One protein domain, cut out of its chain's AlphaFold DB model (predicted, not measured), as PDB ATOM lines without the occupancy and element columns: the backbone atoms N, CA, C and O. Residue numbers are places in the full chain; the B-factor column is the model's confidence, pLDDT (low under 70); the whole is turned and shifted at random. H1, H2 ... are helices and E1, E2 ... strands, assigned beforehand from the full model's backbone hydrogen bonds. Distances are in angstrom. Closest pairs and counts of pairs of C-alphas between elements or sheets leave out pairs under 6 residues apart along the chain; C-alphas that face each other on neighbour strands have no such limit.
ATOM      1  N   PHE A   9     -33.839   9.387 -52.054       94.56
ATOM      2  CA  PHE A   9     -33.408  10.562 -52.804       94.56
ATOM      3  C   PHE A   9     -34.301  10.713 -54.035       94.56
ATOM      4  O   PHE A   9     -34.423   9.777 -54.826       94.56
ATOM      5  N   THR A  10     -34.909  11.881 -54.208       95.19
ATOM      6  CA  THR A  10     -35.841  12.139 -55.311       95.19
ATOM      7  C   THR A  10     -35.451  13.415 -56.040       95.19
ATOM      8  O   THR A  10     -35.361  14.478 -55.435       95.19
ATOM      9  N   LYS A  11     -35.241  13.312 -57.354       95.31
ATOM     10  CA  LYS A  11     -35.057  14.463 -58.244       95.31
ATOM     11  C   LYS A  11     -36.429  14.959 -58.698       95.31
ATOM     12  O   LYS A  11     -37.192  14.171 -59.252       95.31
ATOM     13  N   ILE A  12     -36.717  16.242 -58.512       95.19
ATOM     14  CA  ILE A  12     -37.956  16.882 -58.974       95.19
ATOM     15  C   ILE A  12     -37.648  18.120 -59.819       95.19
ATOM     16  O   ILE A  12     -36.606  18.750 -59.656       95.19
ATOM     17  N   ILE A  13     -38.563  18.474 -60.720       94.56
ATOM     18  CA  ILE A  13     -38.521  19.733 -61.477       94.56
ATOM     19  C   ILE A  13     -39.582  20.654 -60.880       94.56
ATOM     20  O   ILE A  13     -40.767  20.307 -60.897       94.56
ATOM     21  N   ILE A  14     -39.173  21.803 -60.347       91.88
ATOM     22  CA  ILE A  14     -40.062  22.731 -59.627       91.88
ATOM     23  C   ILE A  14     -40.557  23.895 -60.489       91.88
ATOM     24  O   ILE A  14     -41.524  24.557 -60.121       91.88
ATOM     25  N   GLY A  15     -39.949  24.121 -61.650       91.50
ATOM     26  CA  GLY A  15     -40.337  25.194 -62.553       91.50
ATOM     27  C   GLY A  15     -39.361  25.353 -63.708       91.50
ATOM     28  O   GLY A  15     -38.514  24.493 -63.944       91.50
ATOM     29  N   LYS A  16     -39.501  26.474 -64.408       94.19
ATOM     30  CA  LYS A  16     -38.624  26.919 -65.488       94.19
ATOM     31  C   LYS A  16     -37.975  28.237 -65.082       94.19
ATOM     32  O   LYS A  16     -38.643  29.058 -64.451       94.19
ATOM     33  N   ASP A  17     -36.708  28.424 -65.420       93.56
ATOM     34  CA  ASP A  17     -36.026  29.702 -65.221       93.56
ATOM     35  C   ASP A  17     -36.382  30.725 -66.319       93.56
ATOM     36  O   ASP A  17     -37.218  30.477 -67.193       93.56
ATOM     37  N   GLU A  18     -35.749  31.899 -66.267       93.31
ATOM     38  CA  GLU A  18     -35.958  32.988 -67.229       93.31
ATOM     39  C   GLU A  18     -35.510  32.656 -68.665       93.31
ATOM     40  O   GLU A  18     -35.928  33.330 -69.609       93.31
ATOM     41  N   TYR A  19     -34.713  31.601 -68.843       93.12
ATOM     42  CA  TYR A  19     -34.212  31.123 -70.131       93.12
ATOM     43  C   TYR A  19     -34.962  29.879 -70.638       93.12
ATOM     44  O   TYR A  19     -34.720  29.432 -71.759       93.12
ATOM     45  N   GLY A  20     -35.914  29.351 -69.861       92.88
ATOM     46  CA  GLY A  20     -36.690  28.160 -70.209       92.88
ATOM     47  C   GLY A  20     -36.014  26.834 -69.839       92.88
ATOM     48  O   GLY A  20     -36.489  25.773 -70.264       92.88
ATOM     49  N   GLU A  21     -34.960  26.867 -69.028       95.00
ATOM     50  CA  GLU A  21     -34.301  25.681 -68.484       95.00
ATOM     51  C   GLU A  21     -35.032  25.167 -67.236       95.00
ATOM     52  O   GLU A  21     -35.677  25.921 -66.504       95.00
ATOM     53  N   ASP A  22     -34.983  23.851 -67.011       96.31
ATOM     54  CA  ASP A  22     -35.640  23.225 -65.859       96.31
ATOM     55  C   ASP A  22     -34.920  23.575 -64.555       96.31
ATOM     56  O   ASP A  22     -33.740  23.272 -64.372       96.31
ATOM     57  N   ILE A  23     -35.668  24.117 -63.593       94.25
ATOM     58  CA  ILE A  23     -35.188  24.269 -62.221       94.25
ATOM     59  C   ILE A  23     -35.384  22.932 -61.512       94.25
ATOM     60  O   ILE A  23     -36.514  22.492 -61.262       94.25
ATOM     61  N   VAL A  24     -34.268  22.280 -61.207       94.81
ATOM     62  CA  VAL A  24     -34.223  20.956 -60.588       94.81
ATOM     63  C   VAL A  24     -33.903  21.077 -59.105       94.81
ATOM     64  O   VAL A  24     -32.946  21.744 -58.729       94.81
ATOM     65  N   GLU A  25     -34.643  20.337 -58.284       94.12
ATOM     66  CA  GLU A  25     -34.386  20.173 -56.854       94.12
ATOM     67  C   GLU A  25     -34.179  18.698 -56.498       94.12
ATOM     68  O   GLU A  25     -34.727  17.794 -57.140       94.12
ATOM     69  N   PHE A  26     -33.397  18.452 -55.446       95.38
ATOM     70  CA  PHE A  26     -33.156  17.116 -54.904       95.38
ATOM     71  C   PHE A  26     -33.687  17.032 -53.477       95.38
ATOM     72  O   PHE A  26     -33.196  17.709 -52.577       95.38
ATOM     73  N   LEU A  27     -34.682  16.175 -53.272       95.06
ATOM     74  CA  LEU A  27     -35.309  15.948 -51.977       95.06
ATOM     75  C   LEU A  27     -34.760  14.685 -51.319       95.06
ATOM     76  O   LEU A  27     -34.527  13.676 -51.989       95.06
ATOM     77  N   ILE A  28     -34.612  14.744 -49.997       95.00
ATOM     78  CA  ILE A  28     -34.318  13.597 -49.140       95.00
ATOM     79  C   ILE A  28     -35.504  13.418 -48.198       95.00
ATOM     80  O   ILE A  28     -35.879  14.358 -47.498       95.00
ATOM     81  N   SER A  29     -36.088  12.224 -48.180       94.19
ATOM     82  CA  SER A  29     -37.238  11.894 -47.332       94.19
ATOM     83  C   SER A  29     -37.152  10.463 -46.819       94.19
ATOM     84  O   SER A  29     -36.631   9.590 -47.505       94.19
ATOM     85  N   ASP A  30     -37.734  10.202 -45.658       94.44
ATOM     86  CA  ASP A  30     -38.026   8.857 -45.147       94.44
ATOM     87  C   ASP A  30     -39.370   8.300 -45.658       94.44
ATOM     88  O   ASP A  30     -39.784   7.212 -45.265       94.44
ATOM     89  N   LEU A  31     -40.035   9.022 -46.570       93.50
ATOM     90  CA  LEU A  31     -41.304   8.616 -47.164       93.50
ATOM     91  C   LEU A  31     -41.133   7.414 -48.119       93.50
ATOM     92  O   LEU A  31     -40.334   7.491 -49.068       93.50
ATOM     93  N   PRO A  32     -41.887   6.320 -47.902       91.50
ATOM     94  CA  PRO A  32     -41.769   5.091 -48.679       91.50
ATOM     95  C   PRO A  32     -42.251   5.263 -50.129       91.50
ATOM     96  O   PRO A  32     -43.186   6.004 -50.424       91.50
ATOM     97  N   MET A  33     -41.572   4.593 -51.066       89.00
ATOM     98  CA  MET A  33     -41.804   4.761 -52.510       89.00
ATOM     99  C   MET A  33     -43.071   4.059 -53.015       89.00
ATOM    100  O   MET A  33     -43.603   4.445 -54.051       89.00
ATOM    101  N   ASP A  34     -43.535   3.036 -52.303       91.88
ATOM    102  CA  ASP A  34     -44.771   2.304 -52.578       91.88
ATOM    103  C   ASP A  34     -46.033   3.068 -52.156       91.88
ATOM    104  O   ASP A  34     -47.100   2.810 -52.709       91.88
ATOM    105  N   GLU A  35     -45.906   4.028 -51.236       95.06
ATOM    106  CA  GLU A  35     -47.017   4.866 -50.768       95.06
ATOM    107  C   GLU A  35     -47.015   6.262 -51.406       95.06
ATOM    108  O   GLU A  35     -48.077   6.772 -51.751       95.06
ATOM    109  N   TYR A  36     -45.835   6.866 -51.608       95.31
ATOM    110  CA  TYR A  36     -45.708   8.245 -52.089       95.31
ATOM    111  C   TYR A  36     -44.995   8.325 -53.440       95.31
ATOM    112  O   TYR A  36     -43.823   7.954 -53.598       95.31
ATOM    113  N   SER A  37     -45.682   8.888 -54.428       95.19
ATOM    114  CA  SER A  37     -45.133   9.141 -55.755       95.19
ATOM    115  C   SER A  37     -44.158  10.329 -55.767       95.19
ATOM    116  O   SER A  37     -43.945  11.034 -54.777       95.19
ATOM    117  N   ILE A  38     -43.506  10.546 -56.913       93.69
ATOM    118  CA  ILE A  38     -42.658  11.733 -57.125       93.69
ATOM    119  C   ILE A  38     -43.506  13.012 -57.123       93.69
ATOM    120  O   ILE A  38     -43.049  14.038 -56.618       93.69
ATOM    121  N   ASP A  39     -44.727  12.948 -57.655       93.88
ATOM    122  CA  ASP A  39     -45.633  14.094 -57.705       93.88
ATOM    123  C   ASP A  39     -46.143  14.461 -56.306       93.88
ATOM    124  O   ASP A  39     -46.156  15.643 -55.971       93.88
ATOM    125  N   ASP A  40     -46.415  13.474 -55.445       95.06
ATOM    126  CA  ASP A  40     -46.777  13.718 -54.038       95.06
ATOM    127  C   ASP A  40     -45.644  14.431 -53.287       95.06
ATOM    128  O   ASP A  40     -45.863  15.408 -52.576       95.06
ATOM    129  N   LEU A  41     -44.396  13.991 -53.484       94.44
ATOM    130  CA  LEU A  41     -43.215  14.649 -52.912       94.44
ATOM    131  C   LEU A  41     -43.045  16.081 -53.431       94.44
ATOM    132  O   LEU A  41     -42.660  16.976 -52.675       94.44
ATOM    133  N   LYS A  42     -43.327  16.305 -54.718       94.00
ATOM    134  CA  LYS A  42     -43.288  17.636 -55.323       94.00
ATOM    135  C   LYS A  42     -44.372  18.542 -54.737       94.00
ATOM    136  O   LYS A  42     -44.071  19.696 -54.436       94.00
ATOM    137  N   GLU A  43     -45.588  18.040 -54.540       93.75
ATOM    138  CA  GLU A  43     -46.675  18.781 -53.898       93.75
ATOM    139  C   GLU A  43     -46.347  19.093 -52.433       93.75
ATOM    140  O   GLU A  43     -46.412  20.251 -52.022       93.75
ATOM    141  N   LEU A  44     -45.886  18.103 -51.664       93.56
ATOM    142  CA  LEU A  44     -45.454  18.288 -50.277       93.56
ATOM    143  C   LEU A  44     -44.351  19.343 -50.157       93.56
ATOM    144  O   LEU A  44     -44.411  20.213 -49.288       93.56
ATOM    145  N   TYR A  45     -43.358  19.311 -51.050       93.62
ATOM    146  CA  TYR A  45     -42.320  20.336 -51.088       93.62
ATOM    147  C   TYR A  45     -42.888  21.708 -51.470       93.62
ATOM    148  O   TYR A  45     -42.508  22.718 -50.876       93.62
ATOM    149  N   HIS A  46     -43.836  21.756 -52.408       91.94
ATOM    150  CA  HIS A  46     -44.498  22.995 -52.804       91.94
ATOM    151  C   HIS A  46     -45.271  23.645 -51.649       91.94
ATOM    152  O   HIS A  46     -45.247  24.870 -51.527       91.94
ATOM    153  N   LEU A  47     -45.873  22.868 -50.741       91.81
ATOM    154  CA  LEU A  47     -46.555  23.412 -49.557       91.81
ATOM    155  C   LEU A  47     -45.624  24.247 -48.658       91.81
ATOM    156  O   LEU A  47     -46.099  25.153 -47.968       91.81
ATOM    157  N   ARG A  48     -44.298  24.032 -48.715       91.62
ATOM    158  CA  ARG A  48     -43.309  24.887 -48.033       91.62
ATOM    159  C   ARG A  48     -43.356  26.334 -48.526       91.62
ATOM    160  O   ARG A  48     -43.107  27.246 -47.741       91.62
ATOM    161  N   TRP A  49     -43.698  26.564 -49.793       90.38
ATOM    162  CA  TRP A  49     -43.741  27.903 -50.387       90.38
ATOM    163  C   TRP A  49     -44.759  28.815 -49.699       90.38
ATOM    164  O   TRP A  49     -44.522  30.015 -49.539       90.38
ATOM    165  N   THR A  50     -45.864  28.246 -49.210       89.00
ATOM    166  CA  THR A  50     -46.885  28.992 -48.466       89.00
ATOM    167  C   THR A  50     -46.268  29.751 -47.291       89.00
ATOM    168  O   THR A  50     -46.603  30.915 -47.090       89.00
ATOM    169  N   ILE A  51     -45.284  29.168 -46.595       90.81
ATOM    170  CA  ILE A  51     -44.578  29.808 -45.473       90.81
ATOM    171  C   ILE A  51     -43.873  31.098 -45.920       90.81
ATOM    172  O   ILE A  51     -43.963  32.124 -45.245       90.81
ATOM    173  N   GLU A  52     -43.208  31.088 -47.076       90.88
ATOM    174  CA  GLU A  52     -42.523  32.273 -47.607       90.88
ATOM    175  C   GLU A  52     -43.529  33.372 -47.971       90.88
ATOM    176  O   GLU A  52     -43.348  34.545 -47.625       90.88
ATOM    177  N   THR A  53     -44.660  32.995 -48.575       91.50
ATOM    178  CA  THR A  53     -45.739  33.951 -48.863       91.50
ATOM    179  C   THR A  53     -46.397  34.504 -47.591       91.50
ATOM    180  O   THR A  53     -46.768  35.686 -47.553       91.50
ATOM    181  N   SER A  54     -46.482  33.702 -46.525       92.44
ATOM    182  CA  SER A  54     -46.937  34.120 -45.196       92.44
ATOM    183  C   SER A  54     -45.979  35.127 -44.570       92.44
ATOM    184  O   SER A  54     -46.429  36.185 -44.126       92.44
ATOM    185  N   TYR A  55     -44.665  34.885 -44.616       92.62
ATOM    186  CA  TYR A  55     -43.670  35.858 -44.151       92.62
ATOM    187  C   TYR A  55     -43.741  37.168 -44.931       92.62
ATOM    188  O   TYR A  55     -43.710  38.244 -44.331       92.62
ATOM    189  N   ASN A  56     -43.917  37.102 -46.253       94.12
ATOM    190  CA  ASN A  56     -44.130  38.292 -47.068       94.12
ATOM    191  C   ASN A  56     -45.379  39.072 -46.612       94.12
ATOM    192  O   ASN A  56     -45.343  40.297 -46.497       94.12
ATOM    193  N   ARG A  57     -46.486  38.385 -46.293       93.12
ATOM    194  CA  ARG A  57     -47.702  39.025 -45.763       93.12
ATOM    195  C   ARG A  57     -47.466  39.650 -44.386       93.12
ATOM    196  O   ARG A  57     -47.820  40.815 -44.212       93.12
ATOM    197  N   LEU A  58     -46.854  38.928 -43.452       94.38
ATOM    198  CA  LEU A  58     -46.536  39.428 -42.112       94.38
ATOM    199  C   LEU A  58     -45.667  40.694 -42.178       94.38
ATOM    200  O   LEU A  58     -46.034  41.739 -41.644       94.38
ATOM    201  N   LYS A  59     -44.558  40.651 -42.920       94.00
ATOM    202  CA  LYS A  59     -43.643  41.793 -43.039       94.00
ATOM    203  C   LYS A  59     -44.265  42.964 -43.791       94.00
ATOM    204  O   LYS A  59     -44.294  44.086 -43.291       94.00
ATOM    205  N   ASN A  60     -44.803  42.722 -44.985       94.38
ATOM    206  CA  ASN A  60     -45.175  43.817 -45.881       94.38
ATOM    207  C   ASN A  60     -46.604  44.317 -45.691       94.38
ATOM    208  O   ASN A  60     -46.829  45.525 -45.821       94.38
ATOM    209  N   ARG A  61     -47.562  43.435 -45.381       91.88
ATOM    210  CA  ARG A  61     -48.967  43.824 -45.174       91.88
ATOM    211  C   ARG A  61     -49.258  44.156 -43.717       91.88
ATOM    212  O   ARG A  61     -49.864  45.191 -43.473       91.88
ATOM    213  N   MET A  62     -48.802  43.328 -42.776       92.81
ATOM    214  CA  MET A  62     -49.034  43.566 -41.342       92.81
ATOM    215  C   MET A  62     -47.992  44.480 -40.698       92.81
ATOM    216  O   MET A  62     -48.245  45.006 -39.627       92.81
ATOM    217  N   LYS A  63     -46.876  44.761 -41.387       93.94
ATOM    218  CA  LYS A  63     -45.801  45.632 -40.885       93.94
ATOM    219  C   LYS A  63     -45.166  45.098 -39.599       93.94
ATOM    220  O   LYS A  63     -44.790  45.899 -38.753       93.94
ATOM    221  N   LEU A  64     -44.953  43.781 -39.527       93.56
ATOM    222  CA  LEU A  64     -44.352  43.080 -38.379       93.56
ATOM    223  C   LEU A  64     -43.060  43.726 -37.842       93.56
ATOM    224  O   LEU A  64     -42.741  43.621 -36.667       93.56
ATOM    225  N   GLU A  65     -42.290  44.391 -38.702       93.19
ATOM    226  CA  GLU A  65     -41.011  45.023 -38.346       93.19
ATOM    227  C   GLU A  65     -41.174  46.463 -37.804       93.19
ATOM    228  O   GLU A  65     -40.187  47.146 -37.528       93.19
ATOM    229  N   LYS A  66     -42.412  46.955 -37.656       95.00
ATOM    230  CA  LYS A  66     -42.731  48.288 -37.131       95.00
ATOM    231  C   LYS A  66     -43.078  48.209 -35.643       95.00
ATOM    232  O   LYS A  66     -44.244  48.255 -35.262       95.00
ATOM    233  N   PHE A  67     -42.042  48.147 -34.816       95.81
ATOM    234  CA  PHE A  67     -42.189  48.004 -33.369       95.81
ATOM    235  C   PHE A  67     -42.669  49.288 -32.680       95.81
ATOM    236  O   PHE A  67     -42.305  50.407 -33.052       95.81
ATOM    237  N   SER A  68     -43.463  49.105 -31.630       94.81
ATOM    238  CA  SER A  68     -43.986  50.148 -30.747       94.81
ATOM    239  C   SER A  68     -42.933  50.693 -29.774       94.81
ATOM    240  O   SER A  68     -43.085  51.796 -29.245       94.81
ATOM    241  N   GLY A  69     -41.835  49.961 -29.559       94.94
ATOM    242  CA  GLY A  69     -40.735  50.378 -28.699       94.94
ATOM    243  C   GLY A  69     -39.434  49.617 -28.950       94.94
ATOM    244  O   GLY A  69     -39.384  48.649 -29.698       94.94
ATOM    245  N   PHE A  70     -38.363  50.067 -28.292       95.44
ATOM    246  CA  PHE A  70     -37.003  49.538 -28.484       95.44
ATOM    247  C   PHE A  70     -36.576  48.508 -27.433       95.44
ATOM    248  O   PHE A  70     -35.512  47.908 -27.555       95.44
ATOM    249  N   LYS A  71     -37.366  48.328 -26.367       97.81
ATOM    250  CA  LYS A  71     -37.074  47.298 -25.366       97.81
ATOM    251  C   LYS A  71     -37.370  45.935 -25.975       97.81
ATOM    252  O   LYS A  71     -38.444  45.742 -26.531       97.81
ATOM    253  N   GLU A  72     -36.462  44.991 -25.765       97.75
ATOM    254  CA  GLU A  72     -36.579  43.605 -26.226       97.75
ATOM    255  C   GLU A  72     -37.957  42.992 -25.924       97.75
ATOM    256  O   GLU A  72     -38.605  42.450 -26.813       97.75
ATOM    257  N   ILE A  73     -38.467  43.177 -24.701       97.94
ATOM    258  CA  ILE A  73     -39.791  42.674 -24.311       97.94
ATOM    259  C   ILE A  73     -40.940  43.252 -25.151       97.94
ATOM    260  O   ILE A  73     -41.880  42.529 -25.459       97.94
ATOM    261  N   LEU A  74     -40.863  44.529 -25.543       97.31
ATOM    262  CA  LEU A  74     -41.891  45.177 -26.367       97.31
ATOM    263  C   LEU A  74     -41.828  44.659 -27.806       97.31
ATOM    264  O   LEU A  74     -42.860  44.356 -28.390       97.31
ATOM    265  N   ILE A  75     -40.617  44.468 -28.337       97.31
ATOM    266  CA  ILE A  75     -40.397  43.880 -29.665       97.31
ATOM    267  C   ILE A  75     -40.999  42.469 -29.728       97.31
ATOM    268  O   ILE A  75     -41.734  42.153 -30.660       97.31
ATOM    269  N   TYR A  76     -40.741  41.625 -28.723       97.62
ATOM    270  CA  TYR A  76     -41.336  40.290 -28.668       97.62
ATOM    271  C   TYR A  76     -42.862  40.329 -28.543       97.62
ATOM    272  O   TYR A  76     -43.540  39.546 -29.203       97.62
ATOM    273  N   GLN A  77     -43.411  41.239 -27.731       97.19
ATOM    274  CA  GLN A  77     -44.862  41.403 -27.595       97.19
ATOM    275  C   GLN A  77     -45.529  41.763 -28.926       97.19
ATOM    276  O   GLN A  77     -46.522  41.127 -29.277       97.19
ATOM    277  N   ASP A  78     -44.962  42.708 -29.678       96.62
ATOM    278  CA  ASP A  78     -45.477  43.099 -30.994       96.62
ATOM    279  C   ASP A  78     -45.434  41.917 -31.977       96.62
ATOM    280  O   ASP A  78     -46.438  41.603 -32.617       96.62
ATOM    281  N   ILE A  79     -44.313  41.180 -32.024       96.06
ATOM    282  CA  ILE A  79     -44.174  39.999 -32.889       96.06
ATOM    283  C   ILE A  79     -45.223  38.933 -32.553       96.06
ATOM    284  O   ILE A  79     -45.865  38.385 -33.452       96.06
ATOM    285  N   TYR A  80     -45.406  38.614 -31.269       95.94
ATOM    286  CA  TYR A  80     -46.370  37.596 -30.858       95.94
ATOM    287  C   TYR A  80     -47.814  38.022 -31.120       95.94
ATOM    288  O   TYR A  80     -48.612  37.188 -31.549       95.94
ATOM    289  N   ALA A  81     -48.150  39.296 -30.904       94.75
ATOM    290  CA  ALA A  81     -49.478  39.825 -31.192       94.75
ATOM    291  C   ALA A  81     -49.804  39.745 -32.692       94.75
ATOM    292  O   ALA A  81     -50.877  39.263 -33.057       94.75
ATOM    293  N   ASP A  82     -48.862  40.132 -33.557       94.50
ATOM    294  CA  ASP A  82     -49.040  40.082 -35.010       94.50
ATOM    295  C   ASP A  82     -49.160  38.648 -35.533       94.50
ATOM    296  O   ASP A  82     -50.029  38.361 -36.357       94.50
ATOM    297  N   ILE A  83     -48.332  37.720 -35.035       94.50
ATOM    298  CA  ILE A  83     -48.433  36.298 -35.397       94.50
ATOM    299  C   ILE A  83     -49.764  35.714 -34.915       94.50
ATOM    300  O   ILE A  83     -50.405  34.959 -35.646       94.50
ATOM    301  N   TRP A  84     -50.201  36.044 -33.699       95.00
ATOM    302  CA  TRP A  84     -51.482  35.572 -33.181       95.00
ATOM    303  C   TRP A  84     -52.649  36.085 -34.029       95.00
ATOM    304  O   TRP A  84     -53.476  35.289 -34.469       95.00
ATOM    305  N   LEU A  85     -52.667  37.385 -34.345       94.06
ATOM    306  CA  LEU A  85     -53.684  37.991 -35.202       94.06
ATOM    307  C   LEU A  85     -53.686  37.380 -36.608       94.06
ATOM    308  O   LEU A  85     -54.751  37.125 -37.165       94.06
ATOM    309  N   TYR A  86     -52.506  37.117 -37.172       93.25
ATOM    310  CA  TYR A  86     -52.371  36.480 -38.479       93.25
ATOM    311  C   TYR A  86     -53.030  35.096 -38.534       93.25
ATOM    312  O   TYR A  86     -53.598  34.745 -39.560       93.25
ATOM    313  N   ASN A  87     -52.984  34.331 -37.440       91.25
ATOM    314  CA  ASN A  87     -53.581  32.994 -37.363       91.25
ATOM    315  C   ASN A  87     -55.100  32.995 -37.106       91.25
ATOM    316  O   ASN A  87     -55.717  31.933 -37.151       91.25
ATOM    317  N   LEU A  88     -55.712  34.147 -36.812       90.69
ATOM    318  CA  LEU A  88     -57.161  34.264 -36.594       90.69
ATOM    319  C   LEU A  88     -57.961  34.624 -37.851       90.69
ATOM    320  O   LEU A  88     -59.189  34.542 -37.820       90.69
TER     321      LEU A  88
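Overview. This is residues 9 to 88 of the 89 residues of the protein "DDE_Tnp_1 domain-containing protein" of Erysipelotrichaceae bacterium CAG:64 (UniProt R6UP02). One long helix, H1, makes most of the length of an open, dumbbell-like shape, with the two-strand hairpin E1 and E2 packed on its first part and the shorter helix H2 at its other end. Between the two ends a stretch of H1, residues 47 to 53, stands free. The printed part has 80 residues, with two named strands and two named helices in the order E1, E2, H1, H2; the sheet has the order E1, E2 and is antiparallel, and the class is mixed, helices and strands. The whole is extended, with a radius of gyration of the C-alphas of 18.7 A and spans of 51 by 34 by 22 A.

Arrangement. E1, residues 9 to 16, and E2, residues 22 to 29, form a hairpin of antiparallel neighbours, with 150 degrees between their directions. Across this pair N 10 and O 27 are 2.9 A apart and N 25 and O 12 are 2.9 A apart, both within hydrogen-bond range. H1, residues 38 to 61, comes closest to E1 at the C-alphas of Ile 12 and Lys 42, 6.5 A apart. E2 and H1 are near each other, with 8 pairs of C-alphas within 10 A. H2, residues 72 to 86, and H1 only just touch, with 3 pairs of C-alphas within 8 A, made by residue 58 of H1 alone and residues 82 to 86 of H2 alone. Their closest C-alphas are those of Leu 58 and Tyr 86, 7.5 A apart. H1 and H2 run opposite ways at a steep tilt of 58 degrees. H2 is apart from both E1 and E2. In H2 every O i to N i+4 pair is within hydrogen-bond range; in H1 15 of 20 are.

Along the chain. E1 begins at C-alpha 9, at (-33.408, 10.562, -52.804), and E2 follows after a tight link of 5 residues. H1, from Ile 38 to Arg 61, measures 34.8 A from first to last C-alpha and begins at C-alpha 38, at (-42.658, 11.733, -57.125). E2, at 21.8 A, and E1, at 21.3 A, are about as long as H2, from Glu 72 to Tyr 86, at 21.2 A. H2 ends at C-alpha 86, at (-52.371, 36.480, -38.479).

Size, cuts and confidence. The two C-alphas farthest apart are those of Asp 34 and Gly 69, at 53.8 A. The link from E2 to H1, 8 residues, and that from H1 to H2, 10 residues, are short, and no link is long. The printed part has no cut. The mean pLDDT of the printed part is 94.0, and no printed residue is under 70.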